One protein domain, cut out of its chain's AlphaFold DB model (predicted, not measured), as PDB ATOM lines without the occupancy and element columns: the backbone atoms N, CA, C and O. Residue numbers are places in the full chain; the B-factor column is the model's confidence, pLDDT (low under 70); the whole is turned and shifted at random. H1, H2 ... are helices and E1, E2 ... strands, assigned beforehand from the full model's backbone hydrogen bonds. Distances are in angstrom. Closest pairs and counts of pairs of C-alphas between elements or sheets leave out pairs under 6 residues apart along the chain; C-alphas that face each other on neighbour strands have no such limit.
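This is residues 61 to 196 of the 374 residues of the protein "Amidohydro_3 domain-containing protein" of Mycobacterium shottsii (UniProt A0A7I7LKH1). A small parallel sheet, E1 beside E2, and the short helices H1 and H2 lie toward one end of the domain, H6 and H7 toward the other, and the helical hairpin of H3 and H4 lies on one side between them. The longest helix, H8, starts at the end where H7 lies and runs back across H6 until its last residues meet H5, while the long link of residues 91 to 101 leads from E1 to H3. The printed part has 136 residues, with eight named helices and two named strands in the order H1, H2, E1, H3, H4, H5, E2, H6, H7, H8, and its class is mostly helix. It is compact, with a radius of gyration of the C-alphas of 14.8 A, and spans 46 by 32 by 28 A.

Residues 61 to 62 pair in parallel with residues 87 to 88 of E1, residues 85 to 90. H1, residues 70 to 73, touches residues 123 to 127 of H4, residues 117 to 131; the closest C-alphas, of Leu 73 and Ala 123, are 6.4 A apart. H2, residues 78 to 81, touches no helix. E1 and E2, residues 151 to 154, are parallel neighbours at 19 degrees, with N 88 and O 151 at 2.9 A and N 90 and O 153 at 2.8 A, within hydrogen-bond range. H3, residues 102 to 109, and H4 form a hairpin, a steep tilt of 44 degrees, opposite ways, closest at the C-alphas of Ala 106 and Leu 121, 5.1 A. With H5, residues 136 to 144, they stand between the strands in a strand-helix-strand unit, two parallel neighbour strands joined through helices. H6, residues 158 to 166, and H7, residues 168 to 171, only just touch, with 3 pairs of C-alphas within 8 A, and only at the corner; the closest C-alphas, of Ala 163 and Ala 171, are 5.6 A apart. H8, residues 180 to 196, touches H6 at a steep tilt of 48 degrees, opposite ways, closest at the C-alphas of Leu 161 and Met 186, 6.0 A. Residues 192 to 196 of H8 touch H5, closest at the C-alphas of Ala 137 and Ala 196, 4.9 A. In H3, H4, H5, H6 and H8 every O i to N i+4 pair is within hydrogen-bond range; H1, H2 and H7 are too short for such a pair.

H1 begins at C-alpha 70 (-21.266, -41.816, 12.955). E1 is 13.4 A long, H4 20.6 A and H8 24.3 A, ending at C-alpha 196 (-15.443, -33.676, 31.974).

The C-alphas farthest apart, of Arg 82 and Glu 180, are 47.0 A apart. The printed part has no cut, and the link from E1 to H3 is long. Mean pLDDT of the printed part is 92.8; residues 112 to 114 are under 70.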
ATOM      1  N   ILE A  61     -15.219 -24.778  11.181       95.88
ATOM      2  CA  ILE A  61     -15.802 -25.283  12.419       95.88
ATOM      3  C   ILE A  61     -17.272 -25.537  12.131       95.88
ATOM      4  O   ILE A  61     -18.052 -24.587  12.020       95.88
ATOM      5  N   ASP A  62     -17.639 -26.805  12.015       93.81
ATOM      6  CA  ASP A  62     -19.032 -27.199  11.908       93.81
ATOM      7  C   ASP A  62     -19.660 -27.205  13.304       93.81
ATOM      8  O   ASP A  62     -19.401 -28.063  14.150       93.81
ATOM      9  N   VAL A  63     -20.445 -26.166  13.573       92.44
ATOM     10  CA  VAL A  63     -21.052 -25.924  14.885       92.44
ATOM     11  C   VAL A  63     -22.356 -26.692  15.089       92.44
ATOM     12  O   VAL A  63     -22.958 -26.551  16.156       92.44
ATOM     13  N   HIS A  64     -22.828 -27.446  14.094       92.50
ATOM     14  CA  HIS A  64     -24.125 -28.100  14.172       92.50
ATOM     15  C   HIS A  64     -24.150 -29.427  13.417       92.50
ATOM     16  O   HIS A  64     -24.574 -29.499  12.268       92.50
ATOM     17  N   THR A  65     -23.723 -30.483  14.102       92.12
ATOM     18  CA  THR A  65     -23.692 -31.835  13.542       92.12
ATOM     19  C   THR A  65     -24.465 -32.816  14.412       92.12
ATOM     20  O   THR A  65     -24.689 -32.563  15.604       92.12
ATOM     21  N   HIS A  66     -24.802 -33.949  13.799       92.00
ATOM     22  CA  HIS A  66     -25.400 -35.119  14.435       92.00
ATOM     23  C   HIS A  66     -24.564 -36.386  14.197       92.00
ATOM     24  O   HIS A  66     -25.083 -37.495  14.077       92.00
ATOM     25  N   TYR A  67     -23.236 -36.229  14.159       93.44
ATOM     26  CA  TYR A  67     -22.289 -37.334  13.980       93.44
ATOM     27  C   TYR A  67     -22.072 -38.174  15.249       93.44
ATOM     28  O   TYR A  67     -21.153 -38.982  15.291       93.44
ATOM     29  N   ASP A  68     -22.896 -38.017  16.288       93.38
ATOM     30  CA  ASP A  68     -22.745 -38.670  17.596       93.38
ATOM     31  C   ASP A  68     -22.657 -40.205  17.511       93.38
ATOM     32  O   ASP A  68     -21.962 -40.831  18.310       93.38
ATOM     33  N   ALA A  69     -23.359 -40.812  16.549       91.62
ATOM     34  CA  ALA A  69     -23.245 -42.239  16.244       91.62
ATOM     35  C   ALA A  69     -22.237 -42.520  15.117       91.62
ATOM     36  O   ALA A  69     -21.524 -43.520  15.169       91.62
ATOM     37  N   GLU A  70     -22.153 -41.642  14.112       92.12
ATOM     38  CA  GLU A  70     -21.266 -41.816  12.955       92.12
ATOM     39  C   GLU A  70     -19.790 -41.803  13.352       92.12
ATOM     40  O   GLU A  70     -19.036 -42.645  12.878       92.12
ATOM     41  N   VAL A  71     -19.386 -40.939  14.287       94.38
ATOM     42  CA  VAL A  71     -18.002 -40.857  14.781       94.38
ATOM     43  C   VAL A  71     -17.517 -42.177  15.385       94.38
ATOM     44  O   VAL A  71     -16.322 -42.442  15.402       94.38
ATOM     45  N   LEU A  72     -18.431 -43.034  15.855       92.69
ATOM     46  CA  LEU A  72     -18.108 -44.358  16.390       92.69
ATOM     47  C   LEU A  72     -17.887 -45.400  15.281       92.69
ATOM     48  O   LEU A  72     -17.192 -46.389  15.511       92.69
ATOM     49  N   LEU A  73     -18.492 -45.196  14.107       90.88
ATOM     50  CA  LEU A  73     -18.425 -46.095  12.950       90.88
ATOM     51  C   LEU A  73     -17.318 -45.693  11.967       90.88
ATOM     52  O   LEU A  73     -16.565 -46.546  11.505       90.88
ATOM     53  N   ASP A  74     -17.226 -44.401  11.660       93.12
ATOM     54  CA  ASP A  74     -16.216 -43.787  10.796       93.12
ATOM     55  C   ASP A  74     -15.631 -42.546  11.504       93.12
ATOM     56  O   ASP A  74     -16.010 -41.409  11.205       93.12
ATOM     57  N   PRO A  75     -14.688 -42.736  12.454       95.81
ATOM     58  CA  PRO A  75     -14.079 -41.633  13.204       95.81
ATOM     59  C   PRO A  75     -13.352 -40.606  12.326       95.81
ATOM     60  O   PRO A  75     -13.080 -39.486  12.764       95.81
ATOM     61  N   GLY A  76     -13.043 -40.969  11.076       96.94
ATOM     62  CA  GLY A  76     -12.445 -40.065  10.106       96.94
ATOM     63  C   GLY A  76     -13.389 -38.945   9.663       96.94
ATOM     64  O   GLY A  76     -12.898 -37.921   9.192       96.94
ATOM     65  N   LEU A  77     -14.715 -39.123   9.799       96.62
ATOM     66  CA  LEU A  77     -15.754 -38.175   9.363       96.62
ATOM     67  C   LEU A  77     -15.426 -37.554   7.995       96.62
ATOM     68  O   LEU A  77     -15.475 -36.335   7.792       96.62
ATOM     69  N   ARG A  78     -15.027 -38.416   7.051       94.88
ATOM     70  CA  ARG A  78     -14.387 -38.036   5.780       94.88
ATOM     71  C   ARG A  78     -15.219 -37.073   4.944       94.88
ATOM     72  O   ARG A  78     -14.658 -36.233   4.245       94.88
ATOM     73  N   GLU A  79     -16.541 -37.168   5.040       92.31
ATOM     74  CA  GLU A  79     -17.470 -36.280   4.349       92.31
ATOM     75  C   GLU A  79     -17.363 -34.845   4.869       92.31
ATOM     76  O   GLU A  79     -17.400 -33.913   4.075       92.31
ATOM     77  N   SER A  80     -17.139 -34.636   6.164       94.06
ATOM     78  CA  SER A  80     -16.874 -33.299   6.712       94.06
ATOM     79  C   SER A  80     -15.469 -32.822   6.351       94.06
ATOM     80  O   SER A  80     -15.288 -31.715   5.835       94.06
ATOM     81  N   VAL A  81     -14.466 -33.681   6.556       96.25
ATOM     82  CA  VAL A  81     -13.054 -33.330   6.340       96.25
ATOM     83  C   VAL A  81     -12.777 -32.957   4.881       96.25
ATOM     84  O   VAL A  81     -12.096 -31.964   4.624       96.25
ATOM     85  N   ARG A  82     -13.362 -33.667   3.905       95.56
ATOM     86  CA  ARG A  82     -13.184 -33.349   2.475       95.56
ATOM     87  C   ARG A  82     -13.781 -31.996   2.065       95.56
ATOM     88  O   ARG A  82     -13.371 -31.450   1.046       95.56
ATOM     89  N   HIS A  83     -14.723 -31.452   2.841       94.06
ATOM     90  CA  HIS A  83     -15.263 -30.100   2.647       94.06
ATOM     91  C   HIS A  83     -14.459 -29.022   3.396       94.06
ATOM     92  O   HIS A  83     -14.832 -27.852   3.362       94.06
ATOM     93  N   GLY A  84     -13.353 -29.385   4.055       95.56
ATOM     94  CA  GLY A  84     -12.485 -28.459   4.786       95.56
ATOM     95  C   GLY A  84     -12.864 -28.257   6.254       95.56
ATOM     96  O   GLY A  84     -12.326 -27.352   6.893       95.56
ATOM     97  N   VAL A  85     -13.774 -29.071   6.802       97.38
ATOM     98  CA  VAL A  85     -14.106 -29.051   8.234       97.38
ATOM     99  C   VAL A  85     -12.984 -29.703   9.031       97.38
ATOM    100  O   VAL A  85     -12.629 -30.855   8.801       97.38
ATOM    101  N   THR A  86     -12.447 -28.971  10.003       98.06
ATOM    102  CA  THR A  86     -11.398 -29.464  10.911       98.06
ATOM    103  C   THR A  86     -11.877 -29.601  12.347       98.06
ATOM    104  O   THR A  86     -11.143 -30.130  13.176       98.06
ATOM    105  N   THR A  87     -13.078 -29.112  12.663       98.38
ATOM    106  CA  THR A  87     -13.682 -29.228  13.992       98.38
ATOM    107  C   THR A  87     -15.183 -29.423  13.863       98.38
ATOM    108  O   THR A  87     -15.832 -28.634  13.180       98.38
ATOM    109  N   VAL A  88     -15.734 -30.416  14.557       97.62
ATOM    110  CA  VAL A  88     -17.178 -30.682  14.614       97.62
ATOM    111  C   VAL A  88     -17.708 -30.533  16.038       97.62
ATOM    112  O   VAL A  88     -17.022 -30.857  17.012       97.62
ATOM    113  N   LEU A  89     -18.939 -30.035  16.163       96.69
ATOM    114  CA  LEU A  89     -19.677 -29.979  17.420       96.69
ATOM    115  C   LEU A  89     -20.831 -30.985  17.401       96.69
ATOM    116  O   LEU A  89     -21.783 -30.821  16.636       96.69
ATOM    117  N   LEU A  90     -20.742 -31.981  18.277       96.25
ATOM    118  CA  LEU A  90     -21.754 -33.007  18.528       96.25
ATOM    119  C   LEU A  90     -22.778 -32.556  19.579       96.25
ATOM    120  O   LEU A  90     -22.613 -31.530  20.257       96.25
ATOM    121  N   GLY A  91     -23.811 -33.375  19.762       94.88
ATOM    122  CA  GLY A  91     -24.757 -33.230  20.854       94.88
ATOM    123  C   GLY A  91     -25.747 -32.086  20.657       94.88
ATOM    124  O   GLY A  91     -26.095 -31.399  21.616       94.88
ATOM    125  N   ASN A  92     -26.153 -31.801  19.420       93.31
ATOM    126  CA  ASN A  92     -27.095 -30.730  19.087       93.31
ATOM    127  C   ASN A  92     -28.566 -31.153  19.268       93.31
ATOM    128  O   ASN A  92     -28.873 -32.319  19.483       93.31
ATOM    129  N   CYS A  93     -29.501 -30.199  19.195       90.75
ATOM    130  CA  CYS A  93     -30.952 -30.464  19.149       90.75
ATOM    131  C   CYS A  93     -31.497 -31.290  20.324       90.75
ATOM    132  O   CYS A  93     -32.481 -32.005  20.176       90.75
ATOM    133  N   SER A  94     -30.894 -31.168  21.512       94.31
ATOM    134  CA  SER A  94     -31.168 -31.973  22.717       94.31
ATOM    135  C   SER A  94     -30.692 -33.423  22.686       94.31
ATOM    136  O   SER A  94     -30.895 -34.130  23.675       94.31
ATOM    137  N   LEU A  95     -30.069 -33.857  21.597       93.56
ATOM    138  CA  LEU A  95     -29.589 -35.214  21.398       93.56
ATOM    139  C   LEU A  95     -28.151 -35.341  21.899       93.56
ATOM    140  O   LEU A  95     -27.390 -34.383  21.832       93.56
ATOM    141  N   SER A  96     -27.800 -36.507  22.431       94.81
ATOM    142  CA  SER A  96     -26.427 -36.966  22.669       94.81
ATOM    143  C   SER A  96     -26.460 -38.460  23.013       94.81
ATOM    144  O   SER A  96     -27.538 -39.043  23.153       94.81
ATOM    145  N   THR A  97     -25.293 -39.091  23.140       94.75
ATOM    146  CA  THR A  97     -25.144 -40.541  23.389       94.75
ATOM    147  C   THR A  97     -24.388 -40.838  24.695       94.75
ATOM    148  O   THR A  97     -23.783 -41.901  24.889       94.75
ATOM    149  N   VAL A  98     -24.434 -39.884  25.625       95.69
ATOM    150  CA  VAL A  98     -23.598 -39.829  26.825       95.69
ATOM    151  C   VAL A  98     -24.179 -40.739  27.900       95.69
ATOM    152  O   VAL A  98     -23.597 -41.788  28.183       95.69
ATOM    153  N   TYR A  99     -25.339 -40.383  28.463       96.38
ATOM    154  CA  TYR A  99     -25.924 -41.094  29.602       96.38
ATOM    155  C   TYR A  99     -27.061 -42.033  29.204       96.38
ATOM    156  O   TYR A  99     -27.267 -43.053  29.864       96.38
ATOM    157  N   ALA A 100     -27.812 -41.706  28.154       93.81
ATOM    158  CA  ALA A 100     -28.881 -42.558  27.658       93.81
ATOM    159  C   ALA A 100     -28.348 -43.949  27.264       93.81
ATOM    160  O   ALA A 100     -27.236 -44.104  26.738       93.81
ATOM    161  N   GLY A 101     -29.153 -44.982  27.532       91.88
ATOM    162  CA  GLY A 101     -28.880 -46.333  27.044       91.88
ATOM    163  C   GLY A 101     -28.930 -46.380  25.515       91.88
ATOM    164  O   GLY A 101     -29.575 -45.538  24.892       91.88
ATOM    165  N   ALA A 102     -28.269 -47.366  24.901       91.94
ATOM    166  CA  ALA A 102     -28.174 -47.462  23.441       91.94
ATOM    167  C   ALA A 102     -29.550 -47.501  22.746       91.94
ATOM    168  O   ALA A 102     -29.719 -46.873  21.706       91.94
ATOM    169  N   GLU A 103     -30.543 -48.174  23.338       91.56
ATOM    170  CA  GLU A 103     -31.915 -48.206  22.811       91.56
ATOM    171  C   GLU A 103     -32.603 -46.841  22.853       91.56
ATOM    172  O   GLU A 103     -33.170 -46.413  21.851       91.56
ATOM    173  N   ASP A 104     -32.541 -46.152  23.994       92.25
ATOM    174  CA  ASP A 104     -33.148 -44.830  24.152       92.25
ATOM    175  C   ASP A 104     -32.465 -43.818  23.230       92.25
ATOM    176  O   ASP A 104     -33.141 -43.084  22.519       92.25
ATOM    177  N   ALA A 105     -31.131 -43.821  23.178       91.06
ATOM    178  CA  ALA A 105     -30.375 -42.973  22.268       91.06
ATOM    179  C   ALA A 105     -30.715 -43.271  20.796       91.06
ATOM    180  O   ALA A 105     -30.961 -42.343  20.031       91.06
ATOM    181  N   ALA A 106     -30.826 -44.538  20.390       90.62
ATOM    182  CA  ALA A 106     -31.243 -44.872  19.029       90.62
ATOM    183  C   ALA A 106     -32.661 -44.364  18.712       90.62
ATOM    184  O   ALA A 106     -32.875 -43.790  17.642       90.62
ATOM    185  N   ASP A 107     -33.615 -44.499  19.638       89.38
ATOM    186  CA  ASP A 107     -34.977 -43.970  19.470       89.38
ATOM    187  C   ASP A 107     -34.985 -42.433  19.337       89.38
ATOM    188  O   ASP A 107     -35.795 -41.891  18.583       89.38
ATOM    189  N   LEU A 108     -34.072 -41.738  20.030       88.06
ATOM    190  CA  LEU A 108     -33.916 -40.281  19.970       88.06
ATOM    191  C   LEU A 108     -33.351 -39.784  18.625       88.06
ATOM    192  O   LEU A 108     -33.805 -38.756  18.135       88.06
ATOM    193  N   PHE A 109     -32.371 -40.477  18.034       82.06
ATOM    194  CA  PHE A 109     -31.652 -40.003  16.835       82.06
ATOM    195  C   PHE A 109     -32.343 -40.339  15.505       82.06
ATOM    196  O   PHE A 109     -32.297 -39.553  14.559       82.06
ATOM    197  N   SER A 110     -32.974 -41.509  15.408       71.44
ATOM    198  CA  SER A 110     -33.251 -42.136  14.102       71.44
ATOM    199  C   SER A 110     -34.257 -41.378  13.227       71.44
ATOM    200  O   SER A 110     -34.159 -41.407  12.003       71.44
ATOM    201  N   ARG A 111     -35.209 -40.651  13.829       71.06
ATOM    202  CA  ARG A 111     -36.189 -39.855  13.069       71.06
ATOM    203  C   ARG A 111     -35.796 -38.395  12.870       71.06
ATOM    204  O   ARG A 111     -36.389 -37.741  12.021       71.06
ATOM    205  N   VAL A 112     -34.847 -37.899  13.660       63.22
ATOM    206  CA  VAL A 112     -34.357 -36.517  13.558       63.22
ATOM    207  C   VAL A 112     -33.456 -36.393  12.335       63.22
ATOM    208  O   VAL A 112     -33.654 -35.513  11.508       63.22
ATOM    209  N   GLU A 113     -32.574 -37.375  12.144       65.56
ATOM    210  CA  GLU A 113     -31.597 -37.383  11.049       65.56
ATOM    211  C   GLU A 113     -31.949 -38.351   9.911       65.56
ATOM    212  O   GLU A 113     -31.139 -38.596   9.022       65.56
ATOM    213  N   ALA A 114     -33.142 -38.959   9.957       66.88
ATOM    214  CA  ALA A 114     -33.571 -40.019   9.036       66.88
ATOM    215  C   ALA A 114     -32.558 -41.184   8.904       66.88
ATOM    216  O   ALA A 114     -32.534 -41.899   7.897       66.88
ATOM    217  N   VAL A 115     -31.727 -41.402   9.929       70.88
ATOM    218  CA  VAL A 115     -30.748 -42.492   9.970       70.88
ATOM    219  C   VAL A 115     -31.456 -43.769  10.423       70.88
ATOM    220  O   VAL A 115     -32.121 -43.759  11.462       70.88
ATOM    221  N   PRO A 116     -31.306 -44.907   9.721       80.25
ATOM    222  CA  PRO A 116     -32.014 -46.118  10.108       80.25
ATOM    223  C   PRO A 116     -31.586 -46.603  11.499       80.25
ATOM    224  O   PRO A 116     -30.413 -46.908  11.741       80.25
ATOM    225  N   ARG A 117     -32.567 -46.758  12.394       84.81
ATOM    226  CA  ARG A 117     -32.375 -47.110  13.809       84.81
ATOM    227  C   ARG A 117     -31.455 -48.284  14.071       84.81
ATOM    228  O   ARG A 117     -30.692 -48.257  15.030       84.81
ATOM    229  N   GLN A 118     -31.516 -49.319  13.237       86.06
ATOM    230  CA  GLN A 118     -30.681 -50.510  13.399       86.06
ATOM    231  C   GLN A 118     -29.178 -50.190  13.356       86.06
ATOM    232  O   GLN A 118     -28.414 -50.790  14.108       86.06
ATOM    233  N   PHE A 119     -28.758 -49.224  12.530       87.12
ATOM    234  CA  PHE A 119     -27.354 -48.827  12.429       87.12
ATOM    235  C   PHE A 119     -26.934 -47.986  13.631       87.12
ATOM    236  O   PHE A 119     -25.878 -48.243  14.204       87.12
ATOM    237  N   VAL A 120     -27.791 -47.057  14.071       88.12
ATOM    238  CA  VAL A 120     -27.547 -46.254  15.280       88.12
ATOM    239  C   VAL A 120     -27.451 -47.157  16.510       88.12
ATOM    240  O   VAL A 120     -26.482 -47.090  17.263       88.12
ATOM    241  N   LEU A 121     -28.421 -48.056  16.694       91.06
ATOM    242  CA  LEU A 121     -28.437 -48.998  17.809       91.06
ATOM    243  C   LEU A 121     -27.231 -49.938  17.774       91.06
ATOM    244  O   LEU A 121     -26.616 -50.162  18.814       91.06
ATOM    245  N   GLY A 122     -26.886 -50.476  16.600       90.94
ATOM    246  CA  GLY A 122     -25.722 -51.343  16.428       90.94
ATOM    247  C   GLY A 122     -24.422 -50.639  16.815       90.94
ATOM    248  O   GLY A 122     -23.669 -51.169  17.632       90.94
ATOM    249  N   ALA A 123     -24.209 -49.420  16.310       90.19
ATOM    250  CA  ALA A 123     -23.042 -48.597  16.627       90.19
ATOM    251  C   ALA A 123     -22.927 -48.326  18.130       90.19
ATOM    252  O   ALA A 123     -21.891 -48.586  18.742       90.19
ATOM    253  N   LEU A 124     -24.014 -47.847  18.741       91.50
ATOM    254  CA  LEU A 124     -24.027 -47.480  20.155       91.50
ATOM    255  C   LEU A 124     -23.902 -48.691  21.076       91.50
ATOM    256  O   LEU A 124     -23.215 -48.602  22.089       91.50
ATOM    257  N   SER A 125     -24.538 -49.813  20.737       90.38
ATOM    258  CA  SER A 125     -24.466 -51.029  21.554       90.38
ATOM    259  C   SER A 125     -23.063 -51.623  21.524       90.38
ATOM    260  O   SER A 125     -22.515 -51.926  22.580       90.38
ATOM    261  N   ALA A 126     -22.454 -51.742  20.338       86.56
ATOM    262  CA  ALA A 126     -21.077 -52.211  20.211       86.56
ATOM    263  C   ALA A 126     -20.120 -51.286  20.971       86.56
ATOM    264  O   ALA A 126     -19.379 -51.736  21.842       86.56
ATOM    265  N   ALA A 127     -20.207 -49.977  20.731       83.38
ATOM    266  CA  ALA A 127     -19.298 -49.015  21.328       83.38
ATOM    267  C   ALA A 127     -19.433 -48.931  22.857       83.38
ATOM    268  O   ALA A 127     -18.412 -48.961  23.545       83.38
ATOM    269  N   LYS A 128     -20.656 -48.886  23.408       84.38
ATOM    270  CA  LYS A 128     -20.872 -48.872  24.867       84.38
ATOM    271  C   LYS A 128     -20.453 -50.181  25.530       84.38
ATOM    272  O   LYS A 128     -20.009 -50.137  26.669       84.38
ATOM    273  N   ASN A 129     -20.537 -51.318  24.842       79.44
ATOM    274  CA  ASN A 129     -20.044 -52.589  25.378       79.44
ATOM    275  C   ASN A 129     -18.509 -52.674  25.338       79.44
ATOM    276  O   ASN A 129     -17.893 -53.074  26.319       79.44
ATOM    277  N   GLU A 130     -17.889 -52.281  24.225       76.88
ATOM    278  CA  GLU A 130     -16.435 -52.356  24.025       76.88
ATOM    279  C   GLU A 130     -15.665 -51.320  24.851       76.88
ATOM    280  O   GLU A 130     -14.602 -51.619  25.389       76.88
ATOM    281  N   ARG A 131     -16.189 -50.091  24.929       79.69
ATOM    282  CA  ARG A 131     -15.532 -48.935  25.569       79.69
ATOM    283  C   ARG A 131     -16.144 -48.581  26.927       79.69
ATOM    284  O   ARG A 131     -15.647 -47.682  27.592       79.69
ATOM    285  N   ALA A 132     -17.204 -49.290  27.326       81.75
ATOM    286  CA  ALA A 132     -17.780 -49.305  28.672       81.75
ATOM    287  C   ALA A 132     -18.116 -47.932  29.287       81.75
ATOM    288  O   ALA A 132     -18.008 -47.779  30.501       81.75
ATOM    289  N   TRP A 133     -18.548 -46.935  28.497       93.44
ATOM    290  CA  TRP A 133     -18.903 -45.633  29.075       93.44
ATOM    291  C   TRP A 133     -20.322 -45.584  29.647       93.44
ATOM    292  O   TRP A 133     -21.315 -45.958  29.015       93.44
ATOM    293  N   SER A 134     -20.400 -45.022  30.844       89.69
ATOM    294  CA  SER A 134     -21.611 -44.806  31.633       89.69
ATOM    295  C   SER A 134     -21.752 -43.361  32.123       89.69
ATOM    296  O   SER A 134     -22.828 -42.949  32.561       89.69
ATOM    297  N   ASN A 135     -20.677 -42.575  32.031       94.50
ATOM    298  CA  ASN A 135     -20.638 -41.166  32.401       94.50
ATOM    299  C   ASN A 135     -19.896 -40.319  31.354       94.50
ATOM    300  O   ASN A 135     -19.302 -40.834  30.407       94.50
ATOM    301  N   ALA A 136     -19.933 -38.996  31.523       96.50
ATOM    302  CA  ALA A 136     -19.353 -38.066  30.560       96.50
ATOM    303  C   ALA A 136     -17.820 -38.150  30.442       96.50
ATOM    304  O   ALA A 136     -17.298 -37.937  29.351       96.50
ATOM    305  N   ALA A 137     -17.100 -38.465  31.522       96.81
ATOM    306  CA  ALA A 137     -15.641 -38.588  31.484       96.81
ATOM    307  C   ALA A 137     -15.205 -39.842  30.713       96.81
ATOM    308  O   ALA A 137     -14.296 -39.784  29.882       96.81
ATOM    309  N   GLU A 138     -15.903 -40.956  30.930       96.62
ATOM    310  CA  GLU A 138     -15.707 -42.185  30.159       96.62
ATOM    311  C   GLU A 138     -16.094 -41.992  28.690       96.62
ATOM    312  O   GLU A 138     -15.370 -42.453  27.815       96.62
ATOM    313  N   TYR A 139     -17.182 -41.265  28.401       96.06
ATOM    314  CA  TYR A 139     -17.573 -40.939  27.026       96.06
ATOM    315  C   TYR A 139     -16.477 -40.151  26.300       96.06
ATOM    316  O   TYR A 139     -16.097 -40.514  25.191       96.06
ATOM    317  N   ILE A 140     -15.929 -39.107  26.929       95.56
ATOM    318  CA  ILE A 140     -14.844 -38.312  26.333       95.56
ATOM    319  C   ILE A 140     -13.601 -39.178  26.112       95.56
ATOM    320  O   ILE A 140     -13.058 -39.176  25.016       95.56
ATOM    321  N   THR A 141     -13.223 -39.999  27.097       95.69
ATOM    322  CA  THR A 141     -12.104 -40.949  26.958       95.69
ATOM    323  C   THR A 141     -12.330 -41.925  25.797       95.69
ATOM    324  O   THR A 141     -11.407 -42.226  25.042       95.69
ATOM    325  N   ALA A 142     -13.565 -42.409  25.626       95.00
ATOM    326  CA  ALA A 142     -13.930 -43.302  24.536       95.00
ATOM    327  C   ALA A 142     -13.787 -42.618  23.168       95.00
ATOM    328  O   ALA A 142     -13.244 -43.235  22.253       95.00
ATOM    329  N   ILE A 143     -14.213 -41.358  23.033       95.50
ATOM    330  CA  ILE A 143     -14.058 -40.574  21.798       95.50
ATOM    331  C   ILE A 143     -12.584 -40.246  21.520       95.50
ATOM    332  O   ILE A 143     -12.126 -40.460  20.402       95.50
ATOM    333  N   ASP A 144     -11.822 -39.816  22.529       95.44
ATOM    334  CA  ASP A 144     -10.396 -39.474  22.400       95.44
ATOM    335  C   ASP A 144      -9.523 -40.685  22.022       95.44
ATOM    336  O   ASP A 144      -8.431 -40.526  21.479       95.44
ATOM    337  N   SER A 145      -9.997 -41.907  22.288       95.31
ATOM    338  CA  SER A 145      -9.311 -43.143  21.887       95.31
ATOM    339  C   SER A 145      -9.447 -43.479  20.395       95.31
ATOM    340  O   SER A 145      -8.773 -44.388  19.904       95.31
ATOM    341  N   LEU A 146     -10.335 -42.791  19.672       95.12
ATOM    342  CA  LEU A 146     -10.589 -43.044  18.259       95.12
ATOM    343  C   LEU A 146      -9.552 -42.334  17.370       95.12
ATOM    344  O   LEU A 146      -9.043 -41.273  17.729       95.12
ATOM    345  N   PRO A 147      -9.263 -42.863  16.167       96.31
ATOM    346  CA  PRO A 147      -8.437 -42.181  15.172       96.31
ATOM    347  C   PRO A 147      -9.235 -41.054  14.494       96.31
ATOM    348  O   PRO A 147      -9.645 -41.174  13.339       96.31
ATOM    349  N   LEU A 148      -9.509 -39.985  15.242       97.62
ATOM    350  CA  LEU A 148     -10.357 -38.880  14.802       97.62
ATOM    351  C   LEU A 148      -9.749 -38.142  13.600       97.62
ATOM    352  O   LEU A 148      -8.574 -37.778  13.611       97.62
ATOM    353  N   GLY A 149     -10.569 -37.897  12.575       97.19
ATOM    354  CA  GLY A 149     -10.203 -37.045  11.441       97.19
ATOM    355  C   GLY A 149     -10.195 -35.556  11.816       97.19
ATOM    356  O   GLY A 149      -9.146 -34.913  11.744       97.19
ATOM    357  N   PRO A 150     -11.346 -34.978  12.209       97.88
ATOM    358  CA  PRO A 150     -11.425 -33.623  12.743       97.88
ATOM    359  C   PRO A 150     -11.275 -33.597  14.273       97.88
ATOM    360  O   PRO A 150     -11.439 -34.602  14.960       97.88
ATOM    361  N   ASN A 151     -11.068 -32.405  14.833       98.00
ATOM    362  CA  ASN A 151     -11.281 -32.179  16.259       98.00
ATOM    363  C   ASN A 151     -12.762 -32.392  16.596       98.00
ATOM    364  O   ASN A 151     -13.643 -31.907  15.881       98.00
ATOM    365  N   VAL A 152     -13.043 -33.037  17.722       97.62
ATOM    366  CA  VAL A 152     -14.413 -33.274  18.183       97.62
ATOM    367  C   VAL A 152     -14.666 -32.491  19.463       97.62
ATOM    368  O   VAL A 152     -13.873 -32.499  20.400       97.62
ATOM    369  N   SER A 153     -15.797 -31.799  19.512       96.56
ATOM    370  CA  SER A 153     -16.339 -31.227  20.738       96.56
ATOM    371  C   SER A 153     -17.807 -31.609  20.880       96.56
ATOM    372  O   SER A 153     -18.435 -32.023  19.910       96.56
ATOM    373  N   SER A 154     -18.377 -31.468  22.076       96.44
ATOM    374  CA  SER A 154     -19.761 -31.879  22.328       96.44
ATOM    375  C   SER A 154     -20.488 -30.941  23.281       96.44
ATOM    376  O   SER A 154     -19.918 -30.389  24.232       96.44
ATOM    377  N   LEU A 155     -21.787 -30.804  23.037       98.00
ATOM    378  CA  LEU A 155     -22.773 -30.428  24.041       98.00
ATOM    379  C   LEU A 155     -23.369 -31.693  24.671       98.00
ATOM    380  O   LEU A 155     -23.273 -32.780  24.105       98.00
ATOM    381  N   LEU A 156     -23.992 -31.541  25.838       98.31
ATOM    382  CA  LEU A 156     -24.839 -32.579  26.419       98.31
ATOM    383  C   LEU A 156     -26.297 -32.380  25.991       98.31
ATOM    384  O   LEU A 156     -26.847 -31.288  26.156       98.31
ATOM    385  N   GLY A 157     -26.947 -33.433  25.512       97.62
ATOM    386  CA  GLY A 157     -28.353 -33.410  25.143       97.62
ATOM    387  C   GLY A 157     -29.286 -33.311  26.351       97.62
ATOM    388  O   GLY A 157     -29.219 -34.113  27.283       97.62
ATOM    389  N   HIS A 158     -30.216 -32.351  26.355       97.62
ATOM    390  CA  HIS A 158     -31.263 -32.312  27.387       97.62
ATOM    391  C   HIS A 158     -32.203 -33.527  27.300       97.62
ATOM    392  O   HIS A 158     -32.669 -34.008  28.332       97.62
ATOM    393  N   SER A 159     -32.459 -34.067  26.106       96.75
ATOM    394  CA  SER A 159     -33.292 -35.265  25.967       96.75
ATOM    395  C   SER A 159     -32.593 -36.525  26.471       96.75
ATOM    396  O   SER A 159     -33.251 -37.340  27.112       96.75
ATOM    397  N   ASP A 160     -31.273 -36.626  26.278       96.81
ATOM    398  CA  ASP A 160     -30.414 -37.654  26.884       96.81
ATOM    399  C   ASP A 160     -30.548 -37.619  28.420       96.81
ATOM    400  O   ASP A 160     -31.051 -38.566  29.025       96.81
ATOM    401  N   LEU A 161     -30.289 -36.458  29.040       97.06
ATOM    402  CA  LEU A 161     -30.444 -36.258  30.490       97.06
ATOM    403  C   LEU A 161     -31.831 -36.644  31.016       97.06
ATOM    404  O   LEU A 161     -31.963 -37.295  32.058       97.06
ATOM    405  N   ARG A 162     -32.883 -36.184  30.332       97.62
ATOM    406  CA  ARG A 162     -34.261 -36.387  30.781       97.62
ATOM    407  C   ARG A 162     -34.663 -37.855  30.653       97.62
ATOM    408  O   ARG A 162     -35.295 -38.366  31.577       97.62
ATOM    409  N   ALA A 163     -34.271 -38.533  29.572       96.88
ATOM    410  CA  ALA A 163     -34.499 -39.965  29.390       96.88
ATOM    411  C   ALA A 163     -33.754 -40.789  30.452       96.88
ATOM    412  O   ALA A 163     -34.371 -41.638  31.087       96.88
ATOM    413  N   THR A 164     -32.488 -40.472  30.747       97.31
ATOM    414  CA  THR A 164     -31.708 -41.161  31.791       97.31
ATOM    415  C   THR A 164     -32.342 -41.057  33.178       97.31
ATOM    416  O   THR A 164     -32.308 -42.015  33.950       97.31
ATOM    417  N   VAL A 165     -32.898 -39.896  33.542       98.00
ATOM    418  CA  VAL A 165     -33.415 -39.677  34.903       98.00
ATOM    419  C   VAL A 165     -34.867 -40.126  35.064       98.00
ATOM    420  O   VAL A 165     -35.207 -40.666  36.117       98.00
ATOM    421  N   LEU A 166     -35.726 -39.896  34.068       97.44
ATOM    422  CA  LEU A 166     -37.159 -40.202  34.168       97.44
ATOM    423  C   LEU A 166     -37.531 -41.561  33.559       97.44
ATOM    424  O   LEU A 166     -38.587 -42.091  33.912       97.44
ATOM    425  N   GLY A 167     -36.704 -42.099  32.660       96.19
ATOM    426  CA  GLY A 167     -37.085 -43.126  31.691       96.19
ATOM    427  C   GLY A 167     -37.831 -42.525  30.494       96.19
ATOM    428  O   GLY A 167     -38.563 -41.540  30.639       96.19
ATOM    429  N   LEU A 168     -37.669 -43.117  29.307       93.81
ATOM    430  CA  LEU A 168     -38.184 -42.563  28.045       93.81
ATOM    431  C   LEU A 168     -39.712 -42.344  28.039       93.81
ATOM    432  O   LEU A 168     -40.188 -41.324  27.538       93.81
ATOM    433  N   GLU A 169     -40.483 -43.238  28.665       94.56
ATOM    434  CA  GLU A 169     -41.944 -43.118  28.775       94.56
ATOM    435  C   GLU A 169     -42.367 -41.822  29.473       94.56
ATOM    436  O   GLU A 169     -43.073 -40.988  28.907       94.56
ATOM    437  N   ARG A 170     -41.897 -41.638  30.711       96.50
ATOM    438  CA  ARG A 170     -42.222 -40.482  31.552       96.50
ATOM    439  C   ARG A 170     -41.614 -39.204  30.997       96.50
ATOM    440  O   ARG A 170     -42.193 -38.129  31.131       96.50
ATOM    441  N   ALA A 171     -40.442 -39.308  30.375       95.38
ATOM    442  CA  ALA A 171     -39.759 -38.173  29.778       95.38
ATOM    443  C   ALA A 171     -40.537 -37.585  28.584       95.38
ATOM    444  O   ALA A 171     -40.393 -36.388  28.319       95.38
ATOM    445  N   THR A 172     -41.383 -38.396  27.933       93.12
ATOM    446  CA  THR A 172     -42.181 -38.058  26.738       93.12
ATOM    447  C   THR A 172     -43.672 -37.846  27.024       93.12
ATOM    448  O   THR A 172     -44.481 -37.769  26.099       93.12
ATOM    449  N   ASP A 173     -44.053 -37.743  28.297       92.00
ATOM    450  CA  ASP A 173     -45.428 -37.491  28.721       92.00
ATOM    451  C   ASP A 173     -45.612 -36.019  29.138       92.00
ATOM    452  O   ASP A 173     -44.945 -35.498  30.038       92.00
ATOM    453  N   ALA A 174     -46.562 -35.335  28.494       89.25
ATOM    454  CA  ALA A 174     -46.885 -33.934  28.754       89.25
ATOM    455  C   ALA A 174     -47.488 -33.672  30.144       89.25
ATOM    456  O   ALA A 174     -47.456 -32.525  30.611       89.25
ATOM    457  N   SER A 175     -48.024 -34.694  30.812       92.81
ATOM    458  CA  SER A 175     -48.573 -34.619  32.169       92.81
ATOM    459  C   SER A 175     -47.492 -34.747  33.249       92.81
ATOM    460  O   SER A 175     -47.647 -34.222  34.354       92.81
ATOM    461  N   VAL A 176     -46.350 -35.359  32.920       93.62
ATOM    462  CA  VAL A 176     -45.290 -35.649  33.886       93.62
ATOM    463  C   VAL A 176     -44.422 -34.419  34.147       93.62
ATOM    464  O   VAL A 176     -44.017 -33.677  33.246       93.62
ATOM    465  N   ARG A 177     -44.113 -34.183  35.423       94.75
ATOM    466  CA  ARG A 177     -43.174 -33.150  35.874       94.75
ATOM    467  C   ARG A 177     -42.098 -33.805  36.740       94.75
ATOM    468  O   ARG A 177     -42.472 -34.524  37.666       94.75
ATOM    469  N   PRO A 178     -40.798 -33.552  36.488       96.06
ATOM    470  CA  PRO A 178     -39.751 -34.069  37.355       96.06
ATOM    471  C   PRO A 178     -39.908 -33.538  38.785       96.06
ATOM    472  O   PRO A 178     -40.149 -32.346  39.003       96.06
ATOM    473  N   SER A 179     -39.740 -34.426  39.756       97.62
ATOM    474  CA  SER A 179     -39.604 -34.104  41.173       97.62
ATOM    475  C   SER A 179     -38.340 -33.278  41.440       97.62
ATOM    476  O   SER A 179     -37.426 -33.204  40.618       97.62
ATOM    477  N   GLU A 180     -38.241 -32.663  42.621       97.69
ATOM    478  CA  GLU A 180     -37.026 -31.926  42.999       97.69
ATOM    479  C   GLU A 180     -35.776 -32.818  43.048       97.69
ATOM    480  O   GLU A 180     -34.694 -32.351  42.693       97.69
ATOM    481  N   ALA A 181     -35.922 -34.095  43.417       98.25
ATOM    482  CA  ALA A 181     -34.827 -35.061  43.396       98.25
ATOM    483  C   ALA A 181     -34.358 -35.355  41.961       98.25
ATOM    484  O   ALA A 181     -33.161 -35.328  41.686       98.25
ATOM    485  N   GLU A 182     -35.290 -35.548  41.023       98.44
ATOM    486  CA  GLU A 182     -34.976 -35.761  39.602       98.44
ATOM    487  C   GLU A 182     -34.353 -34.507  38.962       98.44
ATOM    488  O   GLU A 182     -33.352 -34.606  38.253       98.44
ATOM    489  N   LEU A 183     -34.868 -33.308  39.268       98.38
ATOM    490  CA  LEU A 183     -34.253 -32.039  38.846       98.38
ATOM    491  C   LEU A 183     -32.842 -31.861  39.419       98.38
ATOM    492  O   LEU A 183     -31.968 -31.320  38.742       98.38
ATOM    493  N   GLY A 184     -32.629 -32.274  40.672       98.50
ATOM    494  CA  GLY A 184     -31.317 -32.301  41.310       98.50
ATOM    495  C   GLY A 184     -30.361 -33.235  40.574       98.50
ATOM    496  O   GLY A 184     -29.275 -32.808  40.199       98.50
ATOM    497  N   ARG A 185     -30.807 -34.459  40.274       98.56
ATOM    498  CA  ARG A 185     -30.018 -35.461  39.549       98.56
ATOM    499  C   ARG A 185     -29.623 -34.994  38.148       98.56
ATOM    500  O   ARG A 185     -28.451 -35.079  37.806       98.56
ATOM    501  N   MET A 186     -30.552 -34.435  37.366       98.62
ATOM    502  CA  MET A 186     -30.221 -33.874  36.045       98.62
ATOM    503  C   MET A 186     -29.207 -32.723  36.140       98.62
ATOM    504  O   MET A 186     -28.328 -32.604  35.293       98.62
ATOM    505  N   ALA A 187     -29.310 -31.875  37.168       98.62
ATOM    506  CA  ALA A 187     -28.352 -30.793  37.379       98.62
ATOM    507  C   ALA A 187     -26.955 -31.312  37.759       98.62
ATOM    508  O   ALA A 187     -25.975 -30.730  37.304       98.62
ATOM    509  N   THR A 188     -26.871 -32.383  38.555       98.56
ATOM    510  CA  THR A 188     -25.607 -33.053  38.899       98.56
ATOM    511  C   THR A 188     -24.947 -33.662  37.667       98.56
ATOM    512  O   THR A 188     -23.800 -33.337  37.394       98.56
ATOM    513  N   LEU A 189     -25.687 -34.447  36.876       98.62
ATOM    514  CA  LEU A 189     -25.171 -35.042  35.636       98.62
ATOM    515  C   LEU A 189     -24.688 -33.964  34.653       98.62
ATOM    516  O   LEU A 189     -23.631 -34.087  34.045       98.62
ATOM    517  N   LEU A 190     -25.424 -32.854  34.536       98.75
ATOM    518  CA  LEU A 190     -24.956 -31.721  33.744       98.75
ATOM    519  C   LEU A 190     -23.661 -31.116  34.313       98.75
ATOM    520  O   LEU A 190     -22.769 -30.807  33.538       98.75
ATOM    521  N   ASP A 191     -23.533 -30.922  35.630       98.38
ATOM    522  CA  ASP A 191     -22.300 -30.376  36.229       98.38
ATOM    523  C   ASP A 191     -21.098 -31.302  35.955       98.38
ATOM    524  O   ASP A 191     -20.067 -30.814  35.495       98.38
ATOM    525  N   GLU A 192     -21.275 -32.621  36.104       98.19
ATOM    526  CA  GLU A 192     -20.268 -33.652  35.800       98.19
ATOM    527  C   GLU A 192     -19.828 -33.622  34.330       98.19
ATOM    528  O   GLU A 192     -18.634 -33.642  34.034       98.19
ATOM    529  N   ALA A 193     -20.765 -33.502  33.388       98.38
ATOM    530  CA  ALA A 193     -20.434 -33.388  31.970       98.38
ATOM    531  C   ALA A 193     -19.627 -32.121  31.640       98.38
ATOM    532  O   ALA A 193     -18.724 -32.135  30.798       98.38
ATOM    533  N   LEU A 194     -19.915 -31.015  32.330       98.38
ATOM    534  CA  LEU A 194     -19.180 -29.757  32.177       98.38
ATOM    535  C   LEU A 194     -17.828 -29.754  32.909       98.38
ATOM    536  O   LEU A 194     -16.983 -28.903  32.591       98.38
ATOM    537  N   ASP A 195     -17.644 -30.617  33.912       97.88
ATOM    538  CA  ASP A 195     -16.349 -30.945  34.523       97.88
ATOM    539  C   ASP A 195     -15.505 -31.803  33.576       97.88
ATOM    540  O   ASP A 195     -14.328 -31.507  33.392       97.88
ATOM    541  N   ALA A 196     -16.120 -32.782  32.910       97.31
ATOM    542  CA  ALA A 196     -15.443 -33.676  31.974       97.31
ATOM    543  C   ALA A 196     -14.937 -32.964  30.703       97.31
ATOM    544  O   ALA A 196     -13.961 -33.399  30.106       97.31
TER     545      ALA A 196